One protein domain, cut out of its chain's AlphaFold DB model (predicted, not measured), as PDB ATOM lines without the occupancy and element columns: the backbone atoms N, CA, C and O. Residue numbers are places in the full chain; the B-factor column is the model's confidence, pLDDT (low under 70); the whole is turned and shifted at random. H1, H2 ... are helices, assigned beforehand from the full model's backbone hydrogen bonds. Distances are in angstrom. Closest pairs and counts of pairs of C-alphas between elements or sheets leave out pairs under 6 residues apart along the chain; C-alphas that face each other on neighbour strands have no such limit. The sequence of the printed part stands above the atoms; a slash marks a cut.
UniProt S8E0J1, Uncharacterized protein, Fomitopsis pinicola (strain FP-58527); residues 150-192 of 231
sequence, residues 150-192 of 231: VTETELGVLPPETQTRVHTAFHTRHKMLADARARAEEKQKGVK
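This is residues 150 to 192 of the 231 residues of an uncharacterized protein of Fomitopsis pinicola (strain FP-58527) (UniProt S8E0J1). The model is a flattened ring of chain: one long helix, H2, makes one long side, and the chain folds back at both of its ends, through the short helix H1 at one end and the helix H3 at the other. H2 and H3 form a helical hairpin, and the first and last printed residues, Val 150 and Lys 192, come near each other on the side of the ring opposite H2, with their C-alphas 5.1 A apart. The printed part has 43 residues with three named helices, in the order H1, H2, H3, and no named strand; the class is all helix. It is only just loose, close to compact, with a radius of gyration of the C-alphas of 11.3 A. The C-alphas span 33 by 16 by 9 A, only just a rod.

H1, residues 152 to 156, is close to but not clearly touching H2, residues 160 to 175, with 2 pairs of C-alphas within 8 A. Their closest C-alphas, those of Leu 155 and Gln 163, are 6.6 A apart, and their centres are 13.5 A apart. H2 touches H3, residues 180 to 188, with residues 174 to 175 alone. The closest C-alphas of these two are those of His 174 and Arg 183, 5.3 A apart. H2 and H3 run opposite ways at a shallow tilt of 27 degrees, and their centres are 16.0 A apart. H1 and H3 are apart. In H1, H2 and H3 every O i to N i+4 pair is within hydrogen-bond range.

Val 150 and Thr 151 come before H1, whose first C-alpha, that of Glu 152, is at (-38.223, 158.946, -18.085). H1 ends at Gly 156 and is 5.9 A from first to last C-alpha. H2 begins at Pro 160, with its C-alpha at (-48.601, 152.348, -15.831), and ends at Lys 175; it has 16 residues, the most of the three helices, and measures 22.8 A from first to last C-alpha. H3 runs from Ala 180 to Gln 188, over 12.5 A from first to last C-alpha, and its last C-alpha is at (-40.923, 172.972, -19.201). Residues 189 to 192 follow it.

The two C-alphas farthest apart are those of Val 157 and Asp 179, at 33.1 A. The printed part runs from residue 150 to residue 192 and has no cut. The link from H1 to H2, with 3 residues between them, is tight, and so is the link from H2 to H3, with 4 residues between them. The mean pLDDT of the printed part is 94.4, and no printed residue is under 70.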
ATOM      1  N   VAL A 150     -37.598 164.435 -12.674       96.88
ATOM      2  CA  VAL A 150     -37.559 162.978 -12.791       96.88
ATOM      3  C   VAL A 150     -37.290 162.604 -14.241       96.88
ATOM      4  O   VAL A 150     -37.892 163.159 -15.160       96.88
ATOM      5  N   THR A 151     -36.377 161.663 -14.437       95.38
ATOM      6  CA  THR A 151     -36.062 161.102 -15.754       95.38
ATOM      7  C   THR A 151     -37.149 160.134 -16.222       95.38
ATOM      8  O   THR A 151     -37.835 159.507 -15.414       95.38
ATOM      9  N   GLU A 152     -37.285 159.940 -17.534       93.88
ATOM     10  CA  GLU A 152     -38.223 158.946 -18.085       93.88
ATOM     11  C   GLU A 152     -37.925 157.530 -17.578       93.88
ATOM     12  O   GLU A 152     -38.845 156.759 -17.321       93.88
ATOM     13  N   THR A 153     -36.648 157.206 -17.357       94.56
ATOM     14  CA  THR A 153     -36.227 155.924 -16.781       94.56
ATOM     15  C   THR A 153     -36.715 155.739 -15.350       94.56
ATOM     16  O   THR A 153     -37.208 154.668 -15.020       94.56
ATOM     17  N   GLU A 154     -36.619 156.768 -14.502       94.12
ATOM     18  CA  GLU A 154     -37.132 156.710 -13.126       94.12
ATOM     19  C   GLU A 154     -38.662 156.580 -13.106       94.12
ATOM     20  O   GLU A 154     -39.210 155.841 -12.290       94.12
ATOM     21  N   LEU A 155     -39.354 157.265 -14.022       94.56
ATOM     22  CA  LEU A 155     -40.805 157.165 -14.165       94.56
ATOM     23  C   LEU A 155     -41.237 155.787 -14.695       94.56
ATOM     24  O   LEU A 155     -42.231 155.236 -14.229       94.56
ATOM     25  N   GLY A 156     -40.469 155.212 -15.623       94.06
ATOM     26  CA  GLY A 156     -40.749 153.927 -16.263       94.06
ATOM     27  C   GLY A 156     -40.676 152.716 -15.329       94.06
ATOM     28  O   GLY A 156     -41.225 151.669 -15.662       94.06
ATOM     29  N   VAL A 157     -40.047 152.849 -14.155       92.19
ATOM     30  CA  VAL A 157     -40.038 151.804 -13.112       92.19
ATOM     31  C   VAL A 157     -41.412 151.660 -12.445       92.19
ATOM     32  O   VAL A 157     -41.729 150.605 -11.898       92.19
ATOM     33  N   LEU A 158     -42.245 152.704 -12.483       93.50
ATOM     34  CA  LEU A 158     -43.572 152.667 -11.880       93.50
ATOM     35  C   LEU A 158     -44.569 151.863 -12.731       93.50
ATOM     36  O   LEU A 158     -44.488 151.885 -13.960       93.50
ATOM     37  N   PRO A 159     -45.592 151.245 -12.114       95.00
ATOM     38  CA  PRO A 159     -46.725 150.687 -12.848       95.00
ATOM     39  C   PRO A 159     -47.424 151.748 -13.727       95.00
ATOM     40  O   PRO A 159     -47.529 152.903 -13.301       95.00
ATOM     41  N   PRO A 160     -47.970 151.389 -14.910       95.88
ATOM     42  CA  PRO A 160     -48.601 152.348 -15.831       95.88
ATOM     43  C   PRO A 160     -49.726 153.192 -15.208       95.88
ATOM     44  O   PRO A 160     -49.877 154.380 -15.507       95.88
ATOM     45  N   GLU A 161     -50.500 152.602 -14.295       95.69
ATOM     46  CA  GLU A 161     -51.540 153.314 -13.548       95.69
ATOM     47  C   GLU A 161     -50.936 154.416 -12.663       95.69
ATOM     48  O   GLU A 161     -51.380 155.567 -12.686       95.69
ATOM     49  N   THR A 162     -49.864 154.100 -11.932       94.94
ATOM     50  CA  THR A 162     -49.148 155.066 -11.099       94.94
ATOM     51  C   THR A 162     -48.516 156.165 -11.950       94.94
ATOM     52  O   THR A 162     -48.634 157.334 -11.591       94.94
ATOM     53  N   GLN A 163     -47.931 155.836 -13.109       96.56
ATOM     54  CA  GLN A 163     -47.398 156.840 -14.043       96.56
ATOM     55  C   GLN A 163     -48.479 157.841 -14.477       96.56
ATOM     56  O   GLN A 163     -48.254 159.051 -14.463       96.56
ATOM     57  N   THR A 164     -49.684 157.354 -14.788       97.25
ATOM     58  CA  THR A 164     -50.826 158.206 -15.161       97.25
ATOM     59  C   THR A 164     -51.204 159.168 -14.030       97.25
ATOM     60  O   THR A 164     -51.444 160.359 -14.260       97.25
ATOM     61  N   ARG A 165     -51.205 158.684 -12.782       97.19
ATOM     62  CA  ARG A 165     -51.473 159.510 -11.595       97.19
ATOM     63  C   ARG A 165     -50.375 160.552 -11.370       97.19
ATOM     64  O   ARG A 165     -50.697 161.709 -11.107       97.19
ATOM     65  N   VAL A 166     -49.105 160.190 -11.561       97.44
ATOM     66  CA  VAL A 166     -47.968 161.124 -11.484       97.44
ATOM     67  C   VAL A 166     -48.076 162.216 -12.549       97.44
ATOM     68  O   VAL A 166     -47.929 163.399 -12.241       97.44
ATOM     69  N   HIS A 167     -48.413 161.865 -13.794       97.06
ATOM     70  CA  HIS A 167     -48.660 162.858 -14.842       97.06
ATOM     71  C   HIS A 167     -49.831 163.781 -14.498       97.06
ATOM     72  O   HIS A 167     -49.752 164.991 -14.709       97.06
ATOM     73  N   THR A 168     -50.898 163.235 -13.917       96.75
ATOM     74  CA  THR A 168     -52.035 164.032 -13.439       96.75
ATOM     75  C   THR A 168     -51.596 165.025 -12.358       96.75
ATOM     76  O   THR A 168     -51.900 166.212 -12.472       96.75
ATOM     77  N   ALA A 169     -50.805 164.589 -11.371       96.31
ATOM     78  CA  ALA A 169     -50.241 165.460 -10.337       96.31
ATOM     79  C   ALA A 169     -49.341 166.563 -10.929       96.31
ATOM     80  O   ALA A 169     -49.509 167.742 -10.601       96.31
ATOM     81  N   PHE A 170     -48.472 166.217 -11.886       96.44
ATOM     82  CA  PHE A 170     -47.674 167.173 -12.664       96.44
ATOM     83  C   PHE A 170     -48.548 168.229 -13.360       96.44
ATOM     84  O   PHE A 170     -48.238 169.430 -13.335       96.44
ATOM     85  N   HIS A 171     -49.655 167.804 -13.979       94.94
ATOM     86  CA  HIS A 171     -50.587 168.707 -14.645       94.94
ATOM     87  C   HIS A 171     -51.289 169.642 -13.663       94.94
ATOM     88  O   HIS A 171     -51.398 170.840 -13.931       94.94
ATOM     89  N   THR A 172     -51.721 169.121 -12.518       93.38
ATOM     90  CA  THR A 172     -52.328 169.916 -11.447       93.38
ATOM     91  C   THR A 172     -51.349 170.960 -10.914       93.38
ATOM     92  O   THR A 172     -51.698 172.139 -10.855       93.38
ATOM     93  N   ARG A 173     -50.098 170.581 -10.617       93.06
ATOM     94  CA  ARG A 173     -49.087 171.477 -10.034       93.06
ATOM     95  C   ARG A 173     -48.863 172.749 -10.849       93.06
ATOM     96  O   ARG A 173     -48.910 173.839 -10.290       93.06
ATOM     97  N   HIS A 174     -48.604 172.650 -12.155       91.12
ATOM     98  CA  HIS A 174     -48.352 173.866 -12.938       91.12
ATOM     99  C   HIS A 174     -49.636 174.670 -13.189       91.12
ATOM    100  O   HIS A 174     -49.577 175.895 -13.274       91.12
ATOM    101  N   LYS A 175     -50.809 174.022 -13.248       91.56
ATOM    102  CA  LYS A 175     -52.101 174.723 -13.345       91.56
ATOM    103  C   LYS A 175     -52.418 175.566 -12.104       91.56
ATOM    104  O   LYS A 175     -53.104 176.571 -12.251       91.56
ATOM    105  N   MET A 176     -51.884 175.215 -10.930       88.00
ATOM    106  CA  MET A 176     -52.029 176.012  -9.701       88.00
ATOM    107  C   MET A 176     -51.306 177.367  -9.754       88.00
ATOM    108  O   MET A 176     -51.628 178.257  -8.972       88.00
ATOM    109  N   LEU A 177     -50.334 177.555 -10.652       89.94
ATOM    110  CA  LEU A 177     -49.684 178.854 -10.830       89.94
ATOM    111  C   LEU A 177     -50.641 179.798 -11.556       89.94
ATOM    112  O   LEU A 177     -51.145 179.440 -12.616       89.94
ATOM    113  N   ALA A 178     -50.881 180.993 -11.008       90.12
ATOM    114  CA  ALA A 178     -51.767 181.990 -11.617       90.12
ATOM    115  C   ALA A 178     -51.151 182.609 -12.884       90.12
ATOM    116  O   ALA A 178     -51.811 182.696 -13.923       90.12
ATOM    117  N   ASP A 179     -49.869 182.968 -12.812       94.38
ATOM    118  CA  ASP A 179     -49.138 183.604 -13.905       94.38
ATOM    119  C   ASP A 179     -48.876 182.637 -15.074       94.38
ATOM    120  O   ASP A 179     -48.391 181.515 -14.899       94.38
ATOM    121  N   ALA A 180     -49.192 183.087 -16.290       93.44
ATOM    122  CA  ALA A 180     -49.071 182.282 -17.500       93.44
ATOM    123  C   ALA A 180     -47.613 181.973 -17.852       93.44
ATOM    124  O   ALA A 180     -47.318 180.865 -18.310       93.44
ATOM    125  N   ARG A 181     -46.700 182.919 -17.601       93.94
ATOM    126  CA  ARG A 181     -45.274 182.725 -17.857       93.94
ATOM    127  C   ARG A 181     -44.678 181.723 -16.872       93.94
ATOM    128  O   ARG A 181     -44.103 180.729 -17.309       93.94
ATOM    129  N   ALA A 182     -44.907 181.905 -15.573       92.44
ATOM    130  CA  ALA A 182     -44.489 180.959 -14.541       92.44
ATOM    131  C   ALA A 182     -45.052 179.551 -14.794       92.44
ATOM    132  O   ALA A 182     -44.352 178.555 -14.611       92.44
ATOM    133  N   ARG A 183     -46.299 179.448 -15.275       93.19
ATOM    134  CA  ARG A 183     -46.912 178.175 -15.678       93.19
ATOM    135  C   ARG A 183     -46.169 177.508 -16.837       93.19
ATOM    136  O   ARG A 183     -45.947 176.299 -16.785       93.19
ATOM    137  N   ALA A 184     -45.793 178.263 -17.868       94.00
ATOM    138  CA  ALA A 184     -45.028 177.739 -18.998       94.00
ATOM    139  C   ALA A 184     -43.625 177.279 -18.571       94.00
ATOM    140  O   ALA A 184     -43.217 176.168 -18.910       94.00
ATOM    141  N   GLU A 185     -42.930 178.080 -17.763       94.00
ATOM    142  CA  GLU A 185     -41.612 177.747 -17.209       94.00
ATOM    143  C   GLU A 185     -41.672 176.501 -16.312       94.00
ATOM    144  O   GLU A 185     -40.820 175.619 -16.387       94.00
ATOM    145  N   GLU A 186     -42.699 176.380 -15.469       92.88
ATOM    146  CA  GLU A 186     -42.869 175.217 -14.599       92.88
ATOM    147  C   GLU A 186     -43.260 173.954 -15.381       92.88
ATOM    148  O   GLU A 186     -42.828 172.861 -15.013       92.88
ATOM    149  N   LYS A 187     -44.018 174.096 -16.480       94.19
ATOM    150  CA  LYS A 187     -44.342 172.998 -17.405       94.19
ATOM    151  C   LYS A 187     -43.093 172.474 -18.120       94.19
ATOM    152  O   LYS A 187     -42.953 171.263 -18.261       94.19
ATOM    153  N   GLN A 188     -42.178 173.355 -18.533       95.19
ATOM    154  CA  GLN A 188     -40.923 172.972 -19.201       95.19
ATOM    155  C   GLN A 188     -39.994 172.135 -18.314       95.19
ATOM    156  O   GLN A 188     -39.217 171.338 -18.828       95.19
ATOM    157  N   LYS A 189     -40.094 172.265 -16.987       94.25
ATOM    158  CA  LYS A 189     -39.308 171.458 -16.038       94.25
ATOM    159  C   LYS A 189     -39.775 170.002 -15.941       94.25
ATOM    160  O   LYS A 189     -39.107 169.216 -15.278       94.25
ATOM    161  N   GLY A 190     -40.912 169.658 -16.549       96.31
ATOM    162  CA  GLY A 190     -41.451 168.303 -16.547       96.31
ATOM    163  C   GLY A 190     -41.894 167.808 -15.166       96.31
ATOM    164  O   GLY A 190     -42.183 168.591 -14.247       96.31
ATOM    165  N   VAL A 191     -41.978 166.481 -15.062       97.31
ATOM    166  CA  VAL A 191     -42.314 165.761 -13.831       97.31
ATOM    167  C   VAL A 191     -41.193 165.953 -12.813       97.31
ATOM    168  O   VAL A 191     -40.011 165.873 -13.140       97.31
ATOM    169  N   LYS A 192     -41.562 166.208 -11.562       97.50
ATOM    170  CA  LYS A 192     -40.650 166.342 -10.425       97.50
ATOM    171  C   LYS A 192     -40.954 165.273  -9.387       97.50
ATOM    172  O   LYS A 192     -42.053 164.731  -9.354       97.50
TER     173      LYS A 192